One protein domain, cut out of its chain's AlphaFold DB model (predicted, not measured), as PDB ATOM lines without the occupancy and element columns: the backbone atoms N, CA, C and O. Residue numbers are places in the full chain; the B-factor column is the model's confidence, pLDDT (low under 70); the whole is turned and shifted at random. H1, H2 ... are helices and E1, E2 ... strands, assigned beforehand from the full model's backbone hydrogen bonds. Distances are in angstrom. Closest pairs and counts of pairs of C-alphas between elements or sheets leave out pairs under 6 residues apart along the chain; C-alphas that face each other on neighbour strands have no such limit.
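This is residues 5 to 100 of the 111 residues of the protein "Orotate phosphoribosyltransferase" of Veillonella atypica (UniProt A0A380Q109). The model is an open U of two lobes: on one side a two-stranded hairpin, E1 and E2, with H1 at its foot, and on the other a mixed sheet in the order E3, E4, E5 with H4 packed over one face and H3 packed on H4. Short H2 lies between the lobes, and the two sheets are apart across the open gap. The printed part has 96 residues with four named helices and five named strands, in the order H1, E1, E2, H2, H3, E3, H4, E4, E5; the class is mixed, helices and strands. It is only just loose, close to compact, with a radius of gyration of the C-alphas of 15.1 A and spans of 40 by 39 by 22 A.

H1, residues 5 to 13, comes closest to E1, residues 17 to 23, at the C-alphas of Leu 11 and Ile 17, 5.8 A apart. E1 and E2, residues 29 to 34, form an antiparallel hairpin at 144 degrees, with N 18 and O 33 within hydrogen-bond range at 2.9 A. H2, residues 37 to 40, and H3, residues 43 to 55, only just touch, with 3 pairs of C-alphas within 8 A, and only at the corner by their link; their closest C-alphas, of Leu 40 and Thr 46, are 5.6 A apart. H1 and H3 are close but not clearly touching: their closest C-alphas, of Val 7 and Leu 49, are 7.5 A apart. E3, residues 64 to 68, H4, residues 71 to 83, and E4, residues 86 to 93, form a strand-helix-strand unit, two parallel neighbour strands with a helix between them along the chain, whose crossover is right-handed. N 65 and O 86 of E3 and E4 are 2.9 A apart, within hydrogen-bond range. H4 is on this sheet at a height over the sheet of 6.7 A, over E3, and runs along the strands, at 6 degrees to E3 on the local plane. H3 and H4 touch, at a steep tilt of 59 degrees, the same way; their closest C-alphas, of Cys 50 and Val 79, are 5.2 A apart. E4 pairs with E3 over residues 86 to 90 and, in a staggered way, over residues 90 to 93 with E5, residues 96 to 99. E4 and E5 form an antiparallel hairpin, with N 93 and O 96 within hydrogen-bond range at 2.8 A. Every O i to N i+4 pair is within hydrogen-bond range in H1 and H3, and 8 of 9 are in H4; H2 is too short for such a pair.

H1 begins at C-alpha 5, (25.625, 28.204, -28.465). E1 is 14.9 A long and E2 13.2 A. H3 is 18.0 A long, E3 13.5 A, and H4 18.9 A. E4, the longest strand by residues, is 22.6 A long and ends at C-alpha 93, (-0.350, 37.225, -55.322). E5 ends at C-alpha 99, (-3.815, 37.813, -46.842).

The two C-alphas farthest apart, of His 21 and Asn 61, are 41.2 A apart. The printed part has no cut and no long link; H3 to E3 is short, the other links tight. The mean pLDDT of the printed part is 95.2, and no printed residue is under 70.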
ATOM      1  N   GLN A   5      24.791  29.339 -28.071       94.81
ATOM      2  CA  GLN A   5      25.625  28.204 -28.465       94.81
ATOM      3  C   GLN A   5      24.790  26.948 -28.740       94.81
ATOM      4  O   GLN A   5      25.015  26.295 -29.756       94.81
ATOM      5  N   GLU A   6      23.802  26.637 -27.899       95.12
ATOM      6  CA  GLU A   6      22.903  25.493 -28.113       95.12
ATOM      7  C   GLU A   6      22.030  25.678 -29.359       95.12
ATOM      8  O   GLU A   6      21.866  24.740 -30.138       95.12
ATOM      9  N   VAL A   7      21.511  26.891 -29.591       94.06
ATOM     10  CA  VAL A   7      20.757  27.208 -30.815       94.06
ATOM     11  C   VAL A   7      21.646  27.036 -32.043       94.06
ATOM     12  O   VAL A   7      21.247  26.382 -33.006       94.06
ATOM     13  N   LYS A   8      22.868  27.580 -32.010       92.88
ATOM     14  CA  LYS A   8      23.824  27.447 -33.111       92.88
ATOM     15  C   LYS A   8      24.167  25.982 -33.377       92.88
ATOM     16  O   LYS A   8      24.157  25.574 -34.535       92.88
ATOM     17  N   GLN A   9      24.433  25.199 -32.333       94.88
ATOM     18  CA  GLN A   9      24.765  23.785 -32.479       94.88
ATOM     19  C   GLN A   9      23.604  23.002 -33.095       94.88
ATOM     20  O   GLN A   9      23.817  22.280 -34.059       94.88
ATOM     21  N   LEU A  10      22.368  23.227 -32.644       95.69
ATOM     22  CA  LEU A  10      21.183  22.602 -33.235       95.69
ATOM     23  C   LEU A  10      21.036  22.945 -34.727       95.69
ATOM     24  O   LEU A  10      20.712  22.074 -35.538       95.69
ATOM     25  N   LEU A  11      21.296  24.196 -35.118       95.00
ATOM     26  CA  LEU A  11      21.265  24.603 -36.527       95.00
ATOM     27  C   LEU A  11      22.394  23.965 -37.356       95.00
ATOM     28  O   LEU A  11      22.191  23.687 -38.536       95.00
ATOM     29  N   ILE A  12      23.561  23.710 -36.764       93.94
ATOM     30  CA  ILE A  12      24.661  22.978 -37.413       93.94
ATOM     31  C   ILE A  12      24.308  21.492 -37.552       93.94
ATOM     32  O   ILE A  12      24.420  20.940 -38.644       93.94
ATOM     33  N   ASP A  13      23.821  20.860 -36.484       94.44
ATOM     34  CA  ASP A  13      23.480  19.431 -36.444       94.44
ATOM     35  C   ASP A  13      22.362  19.087 -37.433       94.44
ATOM     36  O   ASP A  13      22.347  18.018 -38.044       94.44
ATOM     37  N   THR A  14      21.431  20.022 -37.626       96.25
ATOM     38  CA  THR A  14      20.370  19.910 -38.632       96.25
ATOM     39  C   THR A  14      20.826  20.293 -40.035       96.25
ATOM     40  O   THR A  14      20.015  20.229 -40.945       96.25
ATOM     41  N   GLN A  15      22.086  20.683 -40.252       95.75
ATOM     42  CA  GLN A  15      22.586  21.219 -41.528       95.75
ATOM     43  C   GLN A  15      21.773  22.425 -42.029       95.75
ATOM     44  O   GLN A  15      21.650  22.661 -43.232       95.75
ATOM     45  N   ALA A  16      21.188  23.199 -41.114       96.31
ATOM     46  CA  ALA A  16      20.510  24.445 -41.442       96.31
ATOM     47  C   ALA A  16      21.510  25.583 -41.677       96.31
ATOM     48  O   ALA A  16      21.202  26.500 -42.429       96.31
ATOM     49  N   ILE A  17      22.698  25.530 -41.071       94.94
ATOM     50  CA  ILE A  17      23.823  26.415 -41.393       94.94
ATOM     51  C   ILE A  17      24.765  25.680 -42.345       94.94
ATOM     52  O   ILE A  17      25.328  24.647 -41.993       94.94
ATOM     53  N   LEU A  18      24.940  26.231 -43.543       93.00
ATOM     54  CA  LEU A  18      25.886  25.746 -44.542       93.00
ATOM     55  C   LEU A  18      27.047  26.732 -44.656       93.00
ATOM     56  O   LEU A  18      26.818  27.932 -44.813       93.00
ATOM     57  N   GLU A  19      28.276  26.229 -44.626       93.69
ATOM     58  CA  GLU A  19      29.498  27.018 -44.819       93.69
ATOM     59  C   GLU A  19      30.049  26.812 -46.237       93.69
ATOM     60  O   GLU A  19      29.986  25.714 -46.790       93.69
ATOM     61  N   GLY A  20      30.557  27.876 -46.860       93.25
ATOM     62  CA  GLY A  20      31.029  27.836 -48.243       93.25
ATOM     63  C   GLY A  20      31.122  29.224 -48.865       93.25
ATOM     64  O   GLY A  20      31.517  30.180 -48.212       93.25
ATOM     65  N   HIS A  21      30.763  29.347 -50.140       97.00
ATOM     66  CA  HIS A  21      30.681  30.633 -50.828       97.00
ATOM     67  C   HIS A  21      29.381  30.690 -51.631       97.00
ATOM     68  O   HIS A  21      29.237  30.010 -52.647       97.00
ATOM     69  N   PHE A  22      28.434  31.500 -51.165       97.25
ATOM     70  CA  PHE A  22      27.074  31.561 -51.695       97.25
ATOM     71  C   PHE A  22      26.781  32.933 -52.294       97.25
ATOM     72  O   PHE A  22      27.007  33.953 -51.645       97.25
ATOM     73  N   LEU A  23      26.215  32.956 -53.503       96.69
ATOM     74  CA  LEU A  23      25.568  34.141 -54.065       96.69
ATOM     75  C   LEU A  23      24.111  34.168 -53.590       96.69
ATOM     76  O   LEU A  23      23.314  33.304 -53.952       96.69
ATOM     77  N   LEU A  24      23.768  35.144 -52.754       94.50
ATOM     78  CA  LEU A  24      22.426  35.303 -52.204       94.50
ATOM     79  C   LEU A  24      21.476  35.929 -53.231       94.50
ATOM     80  O   LEU A  24      21.896  36.586 -54.182       94.50
ATOM     81  N   THR A  25      20.168  35.807 -52.999       89.38
ATOM     82  CA  THR A  25      19.138  36.422 -53.858       89.38
ATOM     83  C   THR A  25      19.194  37.952 -53.886       89.38
ATOM     84  O   THR A  25      18.629  38.562 -54.788       89.38
ATOM     85  N   SER A  26      19.888  38.576 -52.931       92.56
ATOM     86  CA  SER A  26      20.203  40.008 -52.934       92.56
ATOM     87  C   SER A  26      21.333  40.393 -53.900       92.56
ATOM     88  O   SER A  26      21.593  41.580 -54.071       92.56
ATOM     89  N   GLY A  27      22.031  39.420 -54.491       95.94
ATOM     90  CA  GLY A  27      23.251  39.625 -55.277       95.94
ATOM     91  C   GLY A  27      24.532  39.708 -54.438       95.94
ATOM     92  O   GLY A  27      25.619  39.820 -54.998       95.94
ATOM     93  N   LEU A  28      24.435  39.641 -53.105       97.06
ATOM     94  CA  LEU A  28      25.592  39.663 -52.208       97.06
ATOM     95  C   LEU A  28      26.214  38.275 -52.053       97.06
ATOM     96  O   LEU A  28      25.513  37.264 -52.059       97.06
ATOM     97  N   HIS A  29      27.529  38.241 -51.857       97.62
ATOM     98  CA  HIS A  29      28.257  37.018 -51.542       97.62
ATOM     99  C   HIS A  29      28.311  36.823 -50.024       97.62
ATOM    100  O   HIS A  29      28.527  37.780 -49.280       97.62
ATOM    101  N   SER A  30      28.125  35.587 -49.564       96.50
ATOM    102  CA  SER A  30      28.167  35.224 -48.147       96.50
ATOM    103  C   SER A  30      28.983  33.947 -47.936       96.50
ATOM    104  O   SER A  30      28.826  33.003 -48.719       96.50
ATOM    105  N   PRO A  31      29.810  33.866 -46.875       96.50
ATOM    106  CA  PRO A  31      30.501  32.632 -46.509       96.50
ATOM    107  C   PRO A  31      29.557  31.575 -45.904       96.50
ATOM    108  O   PRO A  31      29.961  30.450 -45.624       96.50
ATOM    109  N   MET A  32      28.296  31.950 -45.669       94.56
ATOM    110  CA  MET A  32      27.291  31.123 -45.017       94.56
ATOM    111  C   MET A  32      25.934  31.243 -45.715       94.56
ATOM    112  O   MET A  32      25.537  32.330 -46.144       94.56
ATOM    113  N   TYR A  33      25.190  30.144 -45.762       94.56
ATOM    114  CA  TYR A  33      23.787  30.116 -46.164       94.56
ATOM    115  C   TYR A  33      22.944  29.409 -45.105       94.56
ATOM    116  O   TYR A  33      23.381  28.419 -44.521       94.56
ATOM    117  N   VAL A  34      21.732  29.915 -44.862       93.12
ATOM    118  CA  VAL A  34      20.791  29.295 -43.923       93.12
ATOM    119  C   VAL A  34      19.719  28.529 -44.697       93.12
ATOM    120  O   VAL A  34      18.722  29.114 -45.135       93.12
ATOM    121  N   GLU A  35      19.905  27.218 -44.829       95.19
ATOM    122  CA  GLU A  35      18.904  26.306 -45.384       95.19
ATOM    123  C   GLU A  35      17.886  25.926 -44.305       95.19
ATOM    124  O   GLU A  35      17.880  24.839 -43.728       95.19
ATOM    125  N   LYS A  36      17.014  26.886 -43.989       93.44
ATOM    126  CA  LYS A  36      16.028  26.765 -42.909       93.44
ATOM    127  C   LYS A  36      15.128  25.533 -43.032       93.44
ATOM    128  O   LYS A  36      14.646  25.059 -42.007       93.44
ATOM    129  N   PHE A  37      14.878  24.997 -44.230       96.19
ATOM    130  CA  PHE A  37      14.023  23.814 -44.348       96.19
ATOM    131  C   PHE A  37      14.641  22.571 -43.701       96.19
ATOM    132  O   PHE A  37      13.891  21.724 -43.216       96.19
ATOM    133  N   ASN A  38      15.970  22.515 -43.581       97.19
ATOM    134  CA  ASN A  38      16.644  21.394 -42.939       97.19
ATOM    135  C   ASN A  38      16.361  21.305 -41.434       97.19
ATOM    136  O   ASN A  38      16.287  20.200 -40.909       97.19
ATOM    137  N   VAL A  39      16.118  22.430 -40.747       96.94
ATOM    138  CA  VAL A  39      15.626  22.419 -39.356       96.94
ATOM    139  C   VAL A  39      14.098  22.346 -39.288       96.94
ATOM    140  O   VAL A  39      13.559  21.608 -38.464       96.94
ATOM    141  N   LEU A  40      13.387  23.048 -40.183       96.75
ATOM    142  CA  LEU A  40      11.918  23.114 -40.173       96.75
ATOM    143  C   LEU A  40      11.239  21.766 -40.461       96.75
ATOM    144  O   LEU A  40      10.105  21.551 -40.040       96.75
ATOM    145  N   GLN A  41      11.915  20.841 -41.149       96.06
ATOM    146  CA  GLN A  41      11.417  19.475 -41.357       96.06
ATOM    147  C   GLN A  41      11.417  18.615 -40.080       96.06
ATOM    148  O   GLN A  41      10.886  17.507 -40.097       96.06
ATOM    149  N   HIS A  42      12.010  19.093 -38.981       97.25
ATOM    150  CA  HIS A  42      12.035  18.407 -37.691       97.25
ATOM    151  C   HIS A  42      11.109  19.131 -36.697       97.25
ATOM    152  O   HIS A  42      11.541  20.098 -36.057       97.25
ATOM    153  N   PRO A  43       9.854  18.669 -36.504       96.88
ATOM    154  CA  PRO A  43       8.885  19.352 -35.643       96.88
ATOM    155  C   PRO A  43       9.393  19.584 -34.220       96.88
ATOM    156  O   PRO A  43       9.264  20.685 -33.707       96.88
ATOM    157  N   LYS A  44      10.080  18.598 -33.626       97.00
ATOM    158  CA  LYS A  44      10.669  18.714 -32.280       97.00
ATOM    159  C   LYS A  44      11.647  19.890 -32.160       97.00
ATOM    160  O   LYS A  44      11.629  20.620 -31.171       97.00
ATOM    161  N   TYR A  45      12.526  20.066 -33.146       97.06
ATOM    162  CA  TYR A  45      13.508  21.153 -33.135       97.06
ATOM    163  C   TYR A  45      12.848  22.494 -33.436       97.06
ATOM    164  O   TYR A  45      13.159  23.490 -32.792       97.06
ATOM    165  N   THR A  46      11.886  22.499 -34.359       97.00
ATOM    166  CA  THR A  46      11.095  23.686 -34.691       97.00
ATOM    167  C   THR A  46      10.315  24.187 -33.479       97.00
ATOM    168  O   THR A  46      10.409  25.366 -33.161       97.00
ATOM    169  N   GLU A  47       9.622  23.300 -32.767       97.38
ATOM    170  CA  GLU A  47       8.901  23.598 -31.525       97.38
ATOM    171  C   GLU A  47       9.849  24.168 -30.466       97.38
ATOM    172  O   GLU A  47       9.591  25.231 -29.907       97.38
ATOM    173  N   THR A  48      10.995  23.513 -30.249       96.44
ATOM    174  CA  THR A  48      11.997  23.967 -29.273       96.44
ATOM    175  C   THR A  48      12.475  25.392 -29.580       96.44
ATOM    176  O   THR A  48      12.474  26.248 -28.698       96.44
ATOM    177  N   LEU A  49      12.826  25.680 -30.838       96.31
ATOM    178  CA  LEU A  49      13.247  27.019 -31.259       96.31
ATOM    179  C   LEU A  49      12.104  28.042 -31.179       96.31
ATOM    180  O   LEU A  49      12.323  29.187 -30.782       96.31
ATOM    181  N   CYS A  50      10.885  27.650 -31.552       97.25
ATOM    182  CA  CYS A  50       9.722  28.534 -31.528       97.25
ATOM    183  C   CYS A  50       9.283  28.878 -30.107       97.25
ATOM    184  O   CYS A  50       8.848  30.001 -29.880       97.25
ATOM    185  N   LYS A  51       9.466  27.974 -29.142       96.75
ATOM    186  CA  LYS A  51       9.251  28.256 -27.721       96.75
ATOM    187  C   LYS A  51      10.192  29.342 -27.205       96.75
ATOM    188  O   LYS A  51       9.751  30.287 -26.556       96.75
ATOM    189  N   GLU A  52      11.474  29.253 -27.552       95.44
ATOM    190  CA  GLU A  52      12.475  30.276 -27.216       95.44
ATOM    191  C   GLU A  52      12.193  31.616 -27.911       95.44
ATOM    192  O   GLU A  52      12.443  32.687 -27.353       95.44
ATOM    193  N   LEU A  53      11.648  31.575 -29.129       95.25
ATOM    194  CA  LEU A  53      11.193  32.769 -29.832       95.25
ATOM    195  C   LEU A  53       9.959  33.384 -29.156       95.25
ATOM    196  O   LEU A  53       9.954  34.586 -28.906       95.25
ATOM    197  N   ALA A  54       8.948  32.576 -28.830       96.56
ATOM    198  CA  ALA A  54       7.704  32.994 -28.190       96.56
ATOM    199  C   ALA A  54       7.939  33.622 -26.809       96.56
ATOM    200  O   ALA A  54       7.309  34.625 -26.481       96.56
ATOM    201  N   GLU A  55       8.891  33.100 -26.030       95.50
ATOM    202  CA  GLU A  55       9.276  33.653 -24.723       95.50
ATOM    203  C   GLU A  55       9.580  35.158 -24.788       95.50
ATOM    204  O   GLU A  55       9.178  35.917 -23.912       95.50
ATOM    205  N   ARG A  56      10.207  35.624 -25.876       94.12
ATOM    206  CA  ARG A  56      10.567  37.041 -26.073       94.12
ATOM    207  C   ARG A  56       9.354  37.964 -26.230       94.12
ATOM    208  O   ARG A  56       9.489  39.181 -26.108       94.12
ATOM    209  N   PHE A  57       8.187  37.394 -26.516       95.75
ATOM    210  CA  PHE A  57       6.936  38.108 -26.753       95.75
ATOM    211  C   PHE A  57       5.866  37.823 -25.693       95.75
ATOM    212  O   PHE A  57       4.768  38.362 -25.805       95.75
ATOM    213  N   ARG A  58       6.164  37.010 -24.666       93.12
ATOM    214  CA  ARG A  58       5.166  36.563 -23.680       93.12
ATOM    215  C   ARG A  58       4.445  37.726 -22.992       93.12
ATOM    216  O   ARG A  58       3.234  37.659 -22.813       93.12
ATOM    217  N   ASP A  59       5.160  38.810 -22.706       94.44
ATOM    218  CA  ASP A  59       4.612  39.980 -22.007       94.44
ATOM    219  C   ASP A  59       4.107  41.086 -22.952       94.44
ATOM    220  O   ASP A  59       3.797  42.193 -22.517       94.44
ATOM    221  N   GLN A  60       4.036  40.821 -24.262       95.44
ATOM    222  CA  GLN A  60       3.674  41.826 -25.270       95.44
ATOM    223  C   GLN A  60       2.197  41.787 -25.689       95.44
ATOM    224  O   GLN A  60       1.825  42.500 -26.616       95.44
ATOM    225  N   ASN A  61       1.354  40.976 -25.033       93.44
ATOM    226  CA  ASN A  61      -0.067  40.799 -25.382       93.44
ATOM    227  C   ASN A  61      -0.279  40.539 -26.883       93.44
ATOM    228  O   ASN A  61      -1.113  41.165 -27.533       93.44
ATOM    229  N   VAL A  62       0.514  39.631 -27.456       95.31
ATOM    230  CA  VAL A  62       0.353  39.242 -28.858       95.31
ATOM    231  C   VAL A  62      -1.029  38.616 -29.041       95.31
ATOM    232  O   VAL A  62      -1.367  37.657 -28.359       95.31
ATOM    233  N   GLU A  63      -1.823  39.135 -29.975       94.56
ATOM    234  CA  GLU A  63      -3.166  38.612 -30.285       94.56
ATOM    235  C   GLU A  63      -3.177  37.710 -31.534       94.56
ATOM    236  O   GLU A  63      -4.071  36.879 -31.726       94.56
ATOM    237  N   LEU A  64      -2.183  37.878 -32.411       95.00
ATOM    238  CA  LEU A  64      -2.098  37.211 -33.706       95.00
ATOM    239  C   LEU A  64      -0.642  37.073 -34.150       95.00
ATOM    240  O   LEU A  64       0.093  38.058 -34.209       95.00
ATOM    241  N   VAL A  65      -0.261  35.869 -34.569       97.06
ATOM    242  CA  VAL A  65       1.026  35.613 -35.224       97.06
ATOM    243  C   VAL A  65       0.801  35.426 -36.721       97.06
ATOM    244  O   VAL A  65      -0.082  34.681 -37.149       97.06
ATOM    245  N   ILE A  66       1.602  36.103 -37.544       96.50
ATOM    246  CA  ILE A  66       1.522  36.011 -39.002       96.50
ATOM    247  C   ILE A  66       2.877  35.660 -39.606       96.50
ATOM    248  O   ILE A  66       3.884  36.297 -39.310       96.50
ATOM    249  N   GLY A  67       2.898  34.656 -40.483       95.75
ATOM    250  CA  GLY A  67       4.105  34.234 -41.195       95.75
ATOM    251  C   GLY A  67       3.900  34.188 -42.708       95.75
ATOM    252  O   GLY A  67       2.831  33.799 -43.164       95.75
ATOM    253  N   PRO A  68       4.889  34.555 -43.535       94.75
ATOM    254  CA  PRO A  68       4.772  34.393 -44.978       94.75
ATOM    255  C   PRO A  68       4.929  32.929 -45.403       94.75
ATOM    256  O   PRO A  68       5.786  32.201 -44.894       94.75
ATOM    257  N   MET A  69       4.159  32.507 -46.403       93.69
ATOM    258  CA  MET A  69       4.379  31.235 -47.090       93.69
ATOM    259  C   MET A  69       5.745  31.240 -47.818       93.69
ATOM    260  O   MET A  69       6.144  32.255 -48.388       93.69
ATOM    261  N   THR A  70       6.512  30.141 -47.855       90.06
ATOM    262  CA  THR A  70       6.223  28.809 -47.280       90.06
ATOM    263  C   THR A  70       6.792  28.618 -45.883       90.06
ATOM    264  O   THR A  70       6.031  28.330 -44.978       90.06
ATOM    265  N   GLY A  71       8.097  28.803 -45.664       91.31
ATOM    266  CA  GLY A  71       8.721  28.441 -44.380       91.31
ATOM    267  C   GLY A  71       8.199  29.220 -43.164       91.31
ATOM    268  O   GLY A  71       8.177  28.687 -42.059       91.31
ATOM    269  N   GLY A  72       7.727  30.456 -43.356       95.75
ATOM    270  CA  GLY A  72       7.208  31.283 -42.268       95.75
ATOM    271  C   GLY A  72       5.888  30.779 -41.682       95.75
ATOM    272  O   GLY A  72       5.608  31.091 -40.531       95.75
ATOM    273  N   ILE A  73       5.108  29.971 -42.415       96.12
ATOM    274  CA  ILE A  73       3.852  29.404 -41.891       96.12
ATOM    275  C   ILE A  73       4.105  28.468 -40.706       96.12
ATOM    276  O   ILE A  73       3.349  28.496 -39.743       96.12
ATOM    277  N   LEU A  74       5.183  27.676 -40.760       97.50
ATOM    278  CA  LEU A  74       5.528  26.703 -39.723       97.50
ATOM    279  C   LEU A  74       5.943  27.422 -38.442       97.50
ATOM    280  O   LEU A  74       5.446  27.108 -37.367       97.50
ATOM    281  N   LEU A  75       6.783  28.450 -38.585       97.88
ATOM    282  CA  LEU A  75       7.201  29.298 -37.474       97.88
ATOM    283  C   LEU A  75       6.013  30.042 -36.861       97.88
ATOM    284  O   LEU A  75       5.859  30.048 -35.647       97.88
ATOM    285  N   ALA A  76       5.149  30.641 -37.686       97.81
ATOM    286  CA  ALA A  76       3.976  31.350 -37.188       97.81
ATOM    287  C   ALA A  76       3.006  30.417 -36.458       97.81
ATOM    288  O   ALA A  76       2.466  30.795 -35.424       97.81
ATOM    289  N   HIS A  77       2.808  29.203 -36.976       97.75
ATOM    290  CA  HIS A  77       1.965  28.198 -36.340       97.75
ATOM    291  C   HIS A  77       2.513  27.768 -34.975       97.75
ATOM    292  O   HIS A  77       1.783  27.820 -33.990       97.75
ATOM    293  N   GLU A  78       3.793  27.404 -34.902       98.25
ATOM    294  CA  GLU A  78       4.431  26.955 -33.661       98.25
ATOM    295  C   GLU A  78       4.546  28.079 -32.623       98.25
ATOM    296  O   GLU A  78       4.198  27.883 -31.463       98.25
ATOM    297  N   VAL A  79       4.934  29.293 -33.025       98.38
ATOM    298  CA  VAL A  79       4.958  30.452 -32.114       98.38
ATOM    299  C   VAL A  79       3.548  30.821 -31.656       98.38
ATOM    300  O   VAL A  79       3.340  31.109 -30.481       98.38
ATOM    301  N   GLY A  80       2.563  30.792 -32.559       97.88
ATOM    302  CA  GLY A  80       1.167  31.042 -32.207       97.88
ATOM    303  C   GLY A  80       0.643  30.033 -31.187       97.88
ATOM    304  O   GLY A  80       0.015  30.437 -30.211       97.88
ATOM    305  N   LYS A  81       0.980  28.746 -31.363       97.88
ATOM    306  CA  LYS A  81       0.697  27.669 -30.403       97.88
ATOM    307  C   LYS A  81       1.299  27.976 -29.028       97.88
ATOM    308  O   LYS A  81       0.569  27.945 -28.044       97.88
ATOM    309  N   GLU A  82       2.586  28.323 -28.964       97.69
ATOM    310  CA  GLU A  82       3.283  28.629 -27.702       97.69
ATOM    311  C   GLU A  82       2.743  29.882 -26.995       97.69
ATOM    312  O   GLU A  82       2.712  29.936 -25.766       97.69
ATOM    313  N   LEU A  83       2.283  30.881 -27.751       97.19
ATOM    314  CA  LEU A  83       1.660  32.090 -27.204       97.19
ATOM    315  C   LEU A  83       0.167  31.910 -26.875       97.19
ATOM    316  O   LEU A  83      -0.434  32.812 -26.298       97.19
ATOM    317  N   GLY A  84      -0.455  30.787 -27.249       96.44
ATOM    318  CA  GLY A  84      -1.899  30.581 -27.089       96.44
ATOM    319  C   GLY A  84      -2.749  31.486 -27.991       96.44
ATOM    320  O   GLY A  84      -3.877  31.831 -27.647       96.44
ATOM    321  N   THR A  85      -2.210  31.887 -29.141       96.12
ATOM    322  CA  THR A  85      -2.832  32.845 -30.065       96.12
ATOM    323  C   THR A  85      -3.248  32.180 -31.367       96.12
ATOM    324  O   THR A  85      -2.894  31.041 -31.684       96.12
ATOM    325  N   ARG A  86      -3.998  32.923 -32.181       95.00
ATOM    326  CA  ARG A  86      -4.221  32.527 -33.567       95.00
ATOM    327  C   ARG A  86      -2.940  32.721 -34.374       95.00
ATOM    328  O   ARG A  86      -2.254  33.730 -34.237       95.00
ATOM    329  N   ALA A  87      -2.692  31.796 -35.296       96.25
ATOM    330  CA  ALA A  87      -1.657  31.921 -36.311       96.25
ATOM    331  C   ALA A  87      -2.281  31.944 -37.709       96.25
ATOM    332  O   ALA A  87      -3.128  31.108 -38.032       96.25
ATOM    333  N   ILE A  88      -1.862  32.891 -38.544       96.31
ATOM    334  CA  ILE A  88      -2.265  32.990 -39.954       96.31
ATOM    335  C   ILE A  88      -1.038  33.166 -40.850       96.31
ATOM    336  O   ILE A  88       0.096  33.263 -40.378       96.31
ATOM    337  N   PHE A  89      -1.251  33.224 -42.164       95.88
ATOM    338  CA  PHE A  89      -0.159  33.417 -43.109       95.88
ATOM    339  C   PHE A  89      -0.533  34.275 -44.312       95.88
ATOM    340  O   PHE A  89      -1.705  34.408 -44.672       95.88
ATOM    341  N   THR A  90       0.492  34.850 -44.938       95.62
ATOM    342  CA  THR A  90       0.379  35.542 -46.225       95.62
ATOM    343  C   THR A  90       0.877  34.665 -47.367       95.62
ATOM    344  O   THR A  90       1.766  33.831 -47.204       95.62
ATOM    345  N   GLU A  91       0.314  34.879 -48.550       94.62
ATOM    346  CA  GLU A  91       0.763  34.287 -49.811       94.62
ATOM    347  C   GLU A  91       1.172  35.423 -50.761       94.62
ATOM    348  O   GLU A  91       0.699  36.553 -50.618       94.62
ATOM    349  N   ARG A  92       2.042  35.154 -51.743       92.00
ATOM    350  CA  ARG A  92       2.306  36.127 -52.812       92.00
ATOM    351  C   ARG A  92       1.252  36.004 -53.904       92.00
ATOM    352  O   ARG A  92       1.139  34.961 -54.538       92.00
ATOM    353  N   GLU A  93       0.544  37.089 -54.178       92.69
ATOM    354  CA  GLU A  93      -0.350  37.225 -55.322       92.69
ATOM    355  C   GLU A  93       0.216  38.288 -56.264       92.69
ATOM    356  O   GLU A  93       0.402  39.441 -55.883       92.69
ATOM    357  N   LYS A  94       0.573  37.886 -57.493       92.44
ATOM    358  CA  LYS A  94       1.209  38.770 -58.493       92.44
ATOM    359  C   LYS A  94       2.414  39.553 -57.934       92.44
ATOM    360  O   LYS A  94       2.605  40.726 -58.230       92.44
ATOM    361  N   GLY A  95       3.220  38.892 -57.100       89.69
ATOM    362  CA  GLY A  95       4.419  39.466 -56.477       89.69
ATOM    363  C   GLY A  95       4.174  40.227 -55.169       89.69
ATOM    364  O   GLY A  95       5.130  40.444 -54.424       89.69
ATOM    365  N   VAL A  96       2.926  40.552 -54.830       90.69
ATOM    366  CA  VAL A  96       2.556  41.292 -53.614       90.69
ATOM    367  C   VAL A  96       2.205  40.317 -52.490       90.69
ATOM    368  O   VAL A  96       1.519  39.328 -52.722       90.69
ATOM    369  N   MET A  97       2.691  40.564 -51.270       91.62
ATOM    370  CA  MET A  97       2.284  39.785 -50.094       91.62
ATOM    371  C   MET A  97       0.835  40.111 -49.733       91.62
ATOM    372  O   MET A  97       0.479  41.276 -49.567       91.62
ATOM    373  N   THR A  98      -0.008  39.091 -49.607       92.88
ATOM    374  CA  THR A  98      -1.455  39.265 -49.462       92.88
ATOM    375  C   THR A  98      -2.029  38.251 -48.477       92.88
ATOM    376  O   THR A  98      -1.627  37.085 -48.447       92.88
ATOM    377  N   LEU A  99      -2.987  38.695 -47.660       93.31
ATOM    378  CA  LEU A  99      -3.815  37.813 -46.842       93.31
ATOM    379  C   LEU A  99      -4.817  37.088 -47.742       93.31
ATOM    380  O   LEU A  99      -5.646  37.715 -48.397       93.31
ATOM    381  N   ARG A 100      -4.738  35.760 -47.770       89.19
ATOM    382  CA  ARG A 100      -5.665  34.905 -48.521       89.19
ATOM    383  C   ARG A 100      -6.417  33.991 -47.554       89.19
ATOM    384  O   ARG A 100      -6.447  34.242 -46.355       89.19
TER     385      ARG A 100